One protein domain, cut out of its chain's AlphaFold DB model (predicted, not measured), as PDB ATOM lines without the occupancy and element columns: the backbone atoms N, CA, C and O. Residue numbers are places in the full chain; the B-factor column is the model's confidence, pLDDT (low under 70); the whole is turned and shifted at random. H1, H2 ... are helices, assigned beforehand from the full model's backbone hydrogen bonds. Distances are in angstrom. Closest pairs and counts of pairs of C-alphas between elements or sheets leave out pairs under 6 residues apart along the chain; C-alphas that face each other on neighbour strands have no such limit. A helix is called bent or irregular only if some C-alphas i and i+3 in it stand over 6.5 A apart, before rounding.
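AT A GLANCE: This is residues 142 to 217 of the 230 residues of the protein "Hypothetical protein" of Odontella aurita (UniProt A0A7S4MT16). One long helix, H4, makes the long axis of this model; the kinked helix H2 crosses it, and the short helix H1 runs nearly along its first part, with H3, a single short turn, near by. The last part of H4 sticks out from the rest: residues 208 to 214, of which 208 to 212 belong to H4, stand free. The printed part has 76 residues with four named helices, in the order H1, H2, H3, H4, and no named strand; the class is all helix. The whole is only just loose, close to compact, with a radius of gyration of the C-alphas of 13.8 A, and it is elongated, spanning 44 by 27 by 17 A.

IN THESE COORDINATES: Begin with H4, residues 187 to 212: find C-alpha 187 at (482.496, 637.415, 433.885), and from there the helix runs 37.4 A to C-alpha 212 at (455.402, 613.949, 444.563). Go back to H2, residues 159 to 174, which measures 23.9 A from first to last C-alpha. H2 has a kink of 38 degrees near residue 166 and is only just irregular: C-alphas 163 and 166 are 7.0 A apart. H3, residues 176 to 179, is 4.8 A long. H1, residues 142 to 149, starts the printed part at C-alpha 142, at (478.454, 644.996, 435.327), and is 10.7 A long.

HOW THE PARTS SIT: Look first at residues 193 to 200 of H4, the part that touches H2; the closest C-alphas, those of Cys 165 and Cys 199, are 5.6 A apart. The lines of H2 and H4 stand at 71 degrees, only just about perpendicular. Next look at residues 188 to 195 of H4, the part that touches H1; the closest C-alphas, those of Ser 149 and Ala 191, are 5.6 A apart. H1 and H4 run the same way at a shallow tilt of 18 degrees. H3 is close to H4 but not clearly touching, with the closest C-alphas, those of Met 179 and Arg 193, 6.8 A apart. H3 is also close to H2 but not clearly touching, with the closest C-alphas, those of Ser 172 and Met 179, 7.0 A apart. H1 is apart from both H2 and H3. In H1 and H4 every O i to N i+4 pair is within hydrogen-bond range, in H2 10 of 12 are, and H3 is too short for such a pair.

THE WHOLE: The two C-alphas farthest apart, those of Asp 185 and Thr 214, are 44.5 A from each other. The printed part has no cut; the link from H2 to H3 is tight, and those from H1 to H2 and from H3 to H4 are short. The mean pLDDT of the printed part is 85.9, and for low confidence look at residues 152 to 157, which are under 70.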
ATOM      1  N   ASP A 142     477.947 646.021 434.417       82.94
ATOM      2  CA  ASP A 142     478.454 644.996 435.327       82.94
ATOM      3  C   ASP A 142     477.423 644.663 436.402       82.94
ATOM      4  O   ASP A 142     477.094 643.490 436.605       82.94
ATOM      5  N   ARG A 143     476.834 645.691 437.025       85.38
ATOM      6  CA  ARG A 143     475.748 645.506 437.993       85.38
ATOM      7  C   ARG A 143     474.512 644.899 437.349       85.38
ATOM      8  O   ARG A 143     473.928 643.984 437.913       85.38
ATOM      9  N   MET A 144     474.133 645.361 436.158       80.19
ATOM     10  CA  MET A 144     473.016 644.777 435.417       80.19
ATOM     11  C   MET A 144     473.248 643.286 435.179       80.19
ATOM     12  O   MET A 144     472.327 642.484 435.323       80.19
ATOM     13  N   ARG A 145     474.482 642.890 434.857       78.75
ATOM     14  CA  ARG A 145     474.806 641.489 434.609       78.75
ATOM     15  C   ARG A 145     474.781 640.627 435.869       78.75
ATOM     16  O   ARG A 145     474.279 639.508 435.801       78.75
ATOM     17  N   ASP A 146     475.289 641.142 436.986       81.81
ATOM     18  CA  ASP A 146     475.189 640.496 438.303       81.81
ATOM     19  C   ASP A 146     473.719 640.383 438.750       81.81
ATOM     20  O   ASP A 146     473.268 639.320 439.170       81.81
ATOM     21  N   ASP A 147     472.916 641.429 438.545       81.69
ATOM     22  CA  ASP A 147     471.481 641.394 438.834       81.69
ATOM     23  C   ASP A 147     470.755 640.350 437.970       81.69
ATOM     24  O   ASP A 147     469.901 639.624 438.480       81.69
ATOM     25  N   PHE A 148     471.109 640.231 436.681       76.06
ATOM     26  CA  PHE A 148     470.552 639.216 435.779       76.06
ATOM     27  C   PHE A 148     470.920 637.785 436.194       76.06
ATOM     28  O   PHE A 148     470.089 636.888 436.038       76.06
ATOM     29  N   SER A 149     472.123 637.559 436.733       75.69
ATOM     30  CA  SER A 149     472.531 636.229 437.215       75.69
ATOM     31  C   SER A 149     471.774 635.816 438.477       75.69
ATOM     32  O   SER A 149     471.458 634.639 438.665       75.69
ATOM     33  N   ARG A 150     471.410 636.807 439.298       73.06
ATOM     34  CA  ARG A 150     470.688 636.641 440.564       73.06
ATOM     35  C   ARG A 150     469.171 636.596 440.420       73.06
ATOM     36  O   ARG A 150     468.490 636.423 441.434       73.06
ATOM     37  N   ILE A 151     468.616 636.747 439.212       74.31
ATOM     38  CA  ILE A 151     467.163 636.665 439.017       74.31
ATOM     39  C   ILE A 151     466.690 635.294 439.517       74.31
ATOM     40  O   ILE A 151     467.124 634.264 438.997       74.31
ATOM     41  N   PRO A 152     465.795 635.249 440.520       62.56
ATOM     42  CA  PRO A 152     465.366 633.990 441.102       62.56
ATOM     43  C   PRO A 152     464.625 633.171 440.041       62.56
ATOM     44  O   PRO A 152     463.573 633.579 439.543       62.56
ATOM     45  N   LEU A 153     465.161 631.995 439.704       63.53
ATOM     46  CA  LEU A 153     464.571 631.101 438.707       63.53
ATOM     47  C   LEU A 153     463.368 630.334 439.276       63.53
ATOM     48  O   LEU A 153     463.385 629.110 439.415       63.53
ATOM     49  N   VAL A 154     462.301 631.043 439.622       57.56
ATOM     50  CA  VAL A 154     461.080 630.440 440.167       57.56
ATOM     51  C   VAL A 154     460.002 630.402 439.079       57.56
ATOM     52  O   VAL A 154     459.685 631.425 438.468       57.56
ATOM     53  N   LYS A 155     459.440 629.214 438.804       51.41
ATOM     54  CA  LYS A 155     458.337 629.031 437.838       51.41
ATOM     55  C   LYS A 155     457.091 629.785 438.285       51.41
ATOM     56  O   LYS A 155     456.716 629.704 439.450       51.41
ATOM     57  N   GLY A 156     456.476 630.524 437.366       56.78
ATOM     58  CA  GLY A 156     455.368 631.443 437.617       56.78
ATOM     59  C   GLY A 156     455.784 632.775 438.244       56.78
ATOM     60  O   GLY A 156     454.911 633.575 438.567       56.78
ATOM     61  N   ARG A 157     457.090 633.014 438.441       64.75
ATOM     62  CA  ARG A 157     457.615 634.232 439.089       64.75
ATOM     63  C   ARG A 157     458.809 634.875 438.384       64.75
ATOM     64  O   ARG A 157     459.200 635.975 438.755       64.75
ATOM     65  N   SER A 158     459.372 634.214 437.372       76.00
ATOM     66  CA  SER A 158     460.323 634.818 436.440       76.00
ATOM     67  C   SER A 158     459.936 634.468 435.008       76.00
ATOM     68  O   SER A 158     460.136 633.337 434.554       76.00
ATOM     69  N   LEU A 159     459.388 635.460 434.302       82.50
ATOM     70  CA  LEU A 159     459.027 635.335 432.883       82.50
ATOM     71  C   LEU A 159     460.271 635.091 432.037       82.50
ATOM     72  O   LEU A 159     460.266 634.263 431.127       82.50
ATOM     73  N   LEU A 160     461.350 635.798 432.375       82.75
ATOM     74  CA  LEU A 160     462.621 635.688 431.683       82.75
ATOM     75  C   LEU A 160     463.156 634.251 431.730       82.75
ATOM     76  O   LEU A 160     463.557 633.695 430.712       82.75
ATOM     77  N   SER A 161     463.099 633.616 432.900       84.81
ATOM     78  CA  SER A 161     463.595 632.252 433.089       84.81
ATOM     79  C   SER A 161     462.798 631.225 432.286       84.81
ATOM     80  O   SER A 161     463.368 630.294 431.730       84.81
ATOM     81  N   GLU A 162     461.476 631.384 432.211       85.81
ATOM     82  CA  GLU A 162     460.610 630.473 431.453       85.81
ATOM     83  C   GLU A 162     460.885 630.515 429.953       85.81
ATOM     84  O   GLU A 162     460.900 629.473 429.299       85.81
ATOM     85  N   GLU A 163     461.143 631.708 429.423       88.62
ATOM     86  CA  GLU A 163     461.406 631.900 428.000       88.62
ATOM     87  C   GLU A 163     462.848 631.571 427.606       88.62
ATOM     88  O   GLU A 163     463.077 631.095 426.491       88.62
ATOM     89  N   LEU A 164     463.817 631.811 428.498       91.69
ATOM     90  CA  LEU A 164     465.239 631.646 428.194       91.69
ATOM     91  C   LEU A 164     465.791 630.265 428.550       91.69
ATOM     92  O   LEU A 164     466.648 629.776 427.817       91.69
ATOM     93  N   CYS A 165     465.335 629.611 429.627       91.38
ATOM     94  CA  CYS A 165     466.000 628.401 430.134       91.38
ATOM     95  C   CYS A 165     466.096 627.275 429.095       91.38
ATOM     96  O   CYS A 165     467.124 626.598 429.028       91.38
ATOM     97  N   ALA A 166     465.059 627.072 428.276       92.62
ATOM     98  CA  ALA A 166     465.048 626.015 427.263       92.62
ATOM     99  C   ALA A 166     466.114 626.238 426.177       92.62
ATOM    100  O   ALA A 166     466.825 625.304 425.795       92.62
ATOM    101  N   ASP A 167     466.250 627.477 425.707       94.62
ATOM    102  CA  ASP A 167     467.163 627.812 424.617       94.62
ATOM    103  C   ASP A 167     468.593 628.017 425.126       94.62
ATOM    104  O   ASP A 167     469.538 627.524 424.515       94.62
ATOM    105  N   TYR A 168     468.764 628.616 426.306       93.25
ATOM    106  CA  TYR A 168     470.073 628.745 426.949       93.25
ATOM    107  C   TYR A 168     470.666 627.387 427.305       93.25
ATOM    108  O   TYR A 168     471.850 627.157 427.067       93.25
ATOM    109  N   SER A 169     469.859 626.458 427.826       93.88
ATOM    110  CA  SER A 169     470.341 625.099 428.095       93.88
ATOM    111  C   SER A 169     470.802 624.430 426.800       93.88
ATOM    112  O   SER A 169     471.880 623.841 426.770       93.88
ATOM    113  N   ARG A 170     470.047 624.580 425.704       94.81
ATOM    114  CA  ARG A 170     470.404 624.025 424.391       94.81
ATOM    115  C   ARG A 170     471.721 624.587 423.855       94.81
ATOM    116  O   ARG A 170     472.594 623.808 423.477       94.81
ATOM    117  N   GLU A 171     471.887 625.908 423.864       93.31
ATOM    118  CA  GLU A 171     473.133 626.544 423.418       93.31
ATOM    119  C   GLU A 171     474.302 626.217 424.358       93.31
ATOM    120  O   GLU A 171     475.424 626.007 423.902       93.31
ATOM    121  N   SER A 172     474.061 626.051 425.662       94.00
ATOM    122  CA  SER A 172     475.115 625.649 426.602       94.00
ATOM    123  C   SER A 172     475.700 624.269 426.290       94.00
ATOM    124  O   SER A 172     476.911 624.086 426.396       94.00
ATOM    125  N   TYR A 173     474.875 623.317 425.833       94.06
ATOM    126  CA  TYR A 173     475.358 622.009 425.386       94.06
ATOM    127  C   TYR A 173     476.205 622.134 424.118       94.06
ATOM    128  O   TYR A 173     477.257 621.495 424.014       94.06
ATOM    129  N   ARG A 174     475.785 623.001 423.186       93.56
ATOM    130  CA  ARG A 174     476.522 623.296 421.951       93.56
ATOM    131  C   ARG A 174     477.905 623.884 422.238       93.56
ATOM    132  O   ARG A 174     478.876 623.478 421.609       93.56
ATOM    133  N   PHE A 175     478.004 624.785 423.216       92.00
ATOM    134  CA  PHE A 175     479.256 625.431 423.624       92.00
ATOM    135  C   PHE A 175     479.897 624.799 424.868       92.00
ATOM    136  O   PHE A 175     480.700 625.441 425.547       92.00
ATOM    137  N   SER A 176     479.588 623.534 425.166       91.81
ATOM    138  CA  SER A 176     480.071 622.845 426.372       91.81
ATOM    139  C   SER A 176     481.597 622.857 426.504       91.81
ATOM    140  O   SER A 176     482.116 623.014 427.604       91.81
ATOM    141  N   SER A 177     482.336 622.790 425.392       89.75
ATOM    142  CA  SER A 177     483.804 622.878 425.385       89.75
ATOM    143  C   SER A 177     484.351 624.219 425.886       89.75
ATOM    144  O   SER A 177     485.459 624.260 426.415       89.75
ATOM    145  N   VAL A 178     483.594 625.310 425.734       86.88
ATOM    146  CA  VAL A 178     483.936 626.637 426.269       86.88
ATOM    147  C   VAL A 178     483.414 626.770 427.696       86.88
ATOM    148  O   VAL A 178     484.157 627.170 428.588       86.88
ATOM    149  N   MET A 179     482.170 626.353 427.936       85.75
ATOM    150  CA  MET A 179     481.517 626.474 429.243       85.75
ATOM    151  C   MET A 179     482.184 625.622 430.329       85.75
ATOM    152  O   MET A 179     482.196 626.035 431.487       85.75
ATOM    153  N   ASN A 180     482.776 624.479 429.972       87.94
ATOM    154  CA  ASN A 180     483.445 623.572 430.910       87.94
ATOM    155  C   ASN A 180     484.882 623.986 431.254       87.94
ATOM    156  O   ASN A 180     485.506 623.352 432.105       87.94
ATOM    157  N   LYS A 181     485.438 625.020 430.605       87.38
ATOM    158  CA  LYS A 181     486.766 625.516 430.977       87.38
ATOM    159  C   LYS A 181     486.708 626.119 432.388       87.38
ATOM    160  O   LYS A 181     485.721 626.785 432.716       87.38
ATOM    161  N   PRO A 182     487.735 625.883 433.230       81.75
ATOM    162  CA  PRO A 182     487.833 626.528 434.537       81.75
ATOM    163  C   PRO A 182     487.802 628.052 434.369       81.75
ATOM    164  O   PRO A 182     488.209 628.532 433.310       81.75
ATOM    165  N   LYS A 183     487.279 628.756 435.392       74.06
ATOM    166  CA  LYS A 183     486.988 630.206 435.431       74.06
ATOM    167  C   LYS A 183     487.728 630.981 434.343       74.06
ATOM    168  O   LYS A 183     488.939 631.164 434.410       74.06
ATOM    169  N   GLN A 184     486.969 631.370 433.329       71.00
ATOM    170  CA  GLN A 184     487.455 632.233 432.270       71.00
ATOM    171  C   GLN A 184     487.380 633.667 432.798       71.00
ATOM    172  O   GLN A 184     486.422 633.999 433.488       71.00
ATOM    173  N   ASP A 185     488.335 634.527 432.449       80.50
ATOM    174  CA  ASP A 185     488.342 635.936 432.886       80.50
ATOM    175  C   ASP A 185     487.202 636.782 432.276       80.50
ATOM    176  O   ASP A 185     487.200 638.004 432.401       80.50
ATOM    177  N   ASP A 186     486.229 636.153 431.606       87.69
ATOM    178  CA  ASP A 186     485.032 636.817 431.110       87.69
ATOM    179  C   ASP A 186     483.873 636.583 432.083       87.69
ATOM    180  O   ASP A 186     483.253 635.509 432.090       87.69
ATOM    181  N   PRO A 187     483.517 637.597 432.880       86.38
ATOM    182  CA  PRO A 187     482.496 637.415 433.885       86.38
ATOM    183  C   PRO A 187     481.099 637.229 433.227       86.38
ATOM    184  O   PRO A 187     480.142 636.844 433.902       86.38
ATOM    185  N   THR A 188     480.939 637.470 431.911       86.38
ATOM    186  CA  THR A 188     479.698 637.222 431.136       86.38
ATOM    187  C   THR A 188     479.439 635.749 430.970       86.38
ATOM    188  O   THR A 188     478.306 635.292 431.126       86.38
ATOM    189  N   ILE A 189     480.499 635.001 430.695       88.62
ATOM    190  CA  ILE A 189     480.437 633.553 430.580       88.62
ATOM    191  C   ILE A 189     480.112 632.940 431.942       88.62
ATOM    192  O   ILE A 189     479.277 632.039 432.011       88.62
ATOM    193  N   ASP A 190     480.683 633.471 433.027       87.88
ATOM    194  CA  ASP A 190     480.328 633.072 434.396       87.88
ATOM    195  C   ASP A 190     478.846 633.365 434.695       87.88
ATOM    196  O   ASP A 190     478.120 632.468 435.123       87.88
ATOM    197  N   ALA A 191     478.403 634.568 434.313       87.12
ATOM    198  CA  ALA A 191     477.020 635.007 434.121       87.12
ATOM    199  C   ALA A 191     476.064 633.903 433.638       87.12
ATOM    200  O   ALA A 191     475.130 633.436 434.296       87.12
ATOM    201  N   ILE A 192     476.344 633.496 432.404       89.56
ATOM    202  CA  ILE A 192     475.555 632.539 431.638       89.56
ATOM    203  C   ILE A 192     475.659 631.140 432.253       89.56
ATOM    204  O   ILE A 192     474.663 630.416 432.297       89.56
ATOM    205  N   ARG A 193     476.839 630.749 432.752       89.69
ATOM    206  CA  ARG A 193     477.054 629.437 433.376       89.69
ATOM    207  C   ARG A 193     476.208 629.289 434.635       89.69
ATOM    208  O   ARG A 193     475.553 628.260 434.806       89.69
ATOM    209  N   GLU A 194     476.199 630.312 435.483       87.94
ATOM    210  CA  GLU A 194     475.374 630.345 436.690       87.94
ATOM    211  C   GLU A 194     473.885 630.275 436.336       87.94
ATOM    212  O   GLU A 194     473.163 629.428 436.868       87.94
ATOM    213  N   PHE A 195     473.441 631.074 435.361       88.50
ATOM    214  CA  PHE A 195     472.058 631.049 434.885       88.50
ATOM    215  C   PHE A 195     471.634 629.661 434.369       88.50
ATOM    216  O   PHE A 195     470.596 629.133 434.769       88.50
ATOM    217  N   VAL A 196     472.453 629.021 433.527       91.44
ATOM    218  CA  VAL A 196     472.179 627.672 433.002       91.44
ATOM    219  C   VAL A 196     472.158 626.631 434.124       91.44
ATOM    220  O   VAL A 196     471.264 625.784 434.156       91.44
ATOM    221  N   SER A 197     473.101 626.701 435.066       90.25
ATOM    222  CA  SER A 197     473.128 625.807 436.231       90.25
ATOM    223  C   SER A 197     471.859 625.950 437.074       90.25
ATOM    224  O   SER A 197     471.247 624.953 437.465       90.25
ATOM    225  N   ASN A 198     471.405 627.184 437.295       87.25
ATOM    226  CA  ASN A 198     470.135 627.451 437.956       87.25
ATOM    227  C   ASN A 198     468.967 626.822 437.163       87.25
ATOM    228  O   ASN A 198     468.087 626.197 437.760       87.25
ATOM    229  N   CYS A 199     468.943 626.948 435.827       90.62
ATOM    230  CA  CYS A 199     467.878 626.378 434.988       90.62
ATOM    231  C   CYS A 199     467.821 624.848 435.109       90.62
ATOM    232  O   CYS A 199     466.735 624.267 435.169       90.62
ATOM    233  N   GLN A 200     468.980 624.192 435.191       92.00
ATOM    234  CA  GLN A 200     469.075 622.746 435.397       92.00
ATOM    235  C   GLN A 200     468.567 622.337 436.784       92.00
ATOM    236  O   GLN A 200     467.741 621.427 436.881       92.00
ATOM    237  N   ARG A 201     468.986 623.041 437.848       90.62
ATOM    238  CA  ARG A 201     468.476 622.821 439.217       90.62
ATOM    239  C   ARG A 201     466.955 622.932 439.266       90.62
ATOM    240  O   ARG A 201     466.284 622.061 439.816       90.62
ATOM    241  N   ARG A 202     466.401 623.956 438.613       88.94
ATOM    242  CA  ARG A 202     464.954 624.144 438.480       88.94
ATOM    243  C   ARG A 202     464.282 622.975 437.768       88.94
ATOM    244  O   ARG A 202     463.262 622.495 438.250       88.94
ATOM    245  N   ALA A 203     464.829 622.512 436.646       91.44
ATOM    246  CA  ALA A 203     464.250 621.394 435.902       91.44
ATOM    247  C   ALA A 203     464.178 620.112 436.752       91.44
ATOM    248  O   ALA A 203     463.148 619.438 436.750       91.44
ATOM    249  N   ILE A 204     465.233 619.826 437.523       93.25
ATOM    250  CA  ILE A 204     465.287 618.691 438.458       93.25
ATOM    251  C   ILE A 204     464.245 618.857 439.570       93.25
ATOM    252  O   ILE A 204     463.496 617.925 439.857       93.25
ATOM    253  N   TYR A 205     464.162 620.044 440.170       92.06
ATOM    254  CA  TYR A 205     463.212 620.317 441.248       92.06
ATOM    255  C   TYR A 205     461.751 620.232 440.777       92.06
ATOM    256  O   TYR A 205     460.902 619.653 441.450       92.06
ATOM    257  N   GLU A 206     461.447 620.743 439.581       91.56
ATOM    258  CA  GLU A 206     460.121 620.587 438.979       91.56
ATOM    259  C   GLU A 206     459.779 619.115 438.728       91.56
ATOM    260  O   GLU A 206     458.636 618.719 438.934       91.56
ATOM    261  N   ASP A 207     460.740 618.298 438.292       94.56
ATOM    262  CA  ASP A 207     460.537 616.858 438.100       94.56
ATOM    263  C   ASP A 207     460.247 616.127 439.422       94.56
ATOM    264  O   ASP A 207     459.358 615.279 439.480       94.56
ATOM    265  N   GLN A 208     460.925 616.510 440.507       95.06
ATOM    266  CA  GLN A 208     460.638 615.998 441.852       95.06
ATOM    267  C   GLN A 208     459.215 616.357 442.292       95.06
ATOM    268  O   GLN A 208     458.441 615.475 442.661       95.06
ATOM    269  N   LEU A 209     458.825 617.625 442.143       94.88
ATOM    270  CA  LEU A 209     457.471 618.083 442.458       94.88
ATOM    271  C   LEU A 209     456.394 617.386 441.610       94.88
ATOM    272  O   LEU A 209     455.292 617.149 442.107       94.88
ATOM    273  N   ARG A 210     456.685 617.049 440.343       95.44
ATOM    274  CA  ARG A 210     455.768 616.250 439.509       95.44
ATOM    275  C   ARG A 210     455.557 614.867 440.109       95.44
ATOM    276  O   ARG A 210     454.413 614.452 440.274       95.44
ATOM    277  N   LYS A 211     456.647 614.190 440.479       96.69
ATOM    278  CA  LYS A 211     456.612 612.849 441.080       96.69
ATOM    279  C   LYS A 211     455.850 612.837 442.404       96.69
ATOM    280  O   LYS A 211     455.012 611.966 442.604       96.69
ATOM    281  N   GLU A 212     456.085 613.823 443.265       96.75
ATOM    282  CA  GLU A 212     455.402 613.949 444.563       96.75
ATOM    283  C   GLU A 212     453.891 614.165 444.430       96.75
ATOM    284  O   GLU A 212     453.120 613.718 445.275       96.75
ATOM    285  N   ARG A 213     453.461 614.850 443.368       96.56
ATOM    286  CA  ARG A 213     452.048 615.172 443.119       96.56
ATOM    287  C   ARG A 213     451.365 614.205 442.157       96.56
ATOM    288  O   ARG A 213     450.231 614.461 441.759       96.56
ATOM    289  N   THR A 214     452.047 613.127 441.769       96.88
ATOM    290  CA  THR A 214     451.546 612.141 440.798       96.88
ATOM    291  C   THR A 214     451.138 612.792 439.468       96.88
ATOM    292  O   THR A 214     450.187 612.372 438.811       96.88
ATOM    293  N   LEU A 215     451.847 613.855 439.085       96.75
ATOM    294  CA  LEU A 215     451.628 614.589 437.846       96.75
ATOM    295  C   LEU A 215     452.431 613.960 436.705       96.75
ATOM    296  O   LEU A 215     453.513 613.402 436.905       96.75
ATOM    297  N   THR A 216     451.915 614.084 435.489       95.06
ATOM    298  CA  THR A 216     452.613 613.667 434.273       95.06
ATOM    299  C   THR A 216     453.762 614.624 433.947       95.06
ATOM    300  O   THR A 216     453.800 615.767 434.405       95.06
ATOM    301  N   SER A 217     454.708 614.182 433.114       90.94
ATOM    302  CA  SER A 217     455.848 615.008 432.684       90.94
ATOM    303  C   SER A 217     455.430 616.291 431.951       90.94
ATOM    304  O   SER A 217     456.161 617.283 431.991       90.94
TER     305      SER A 217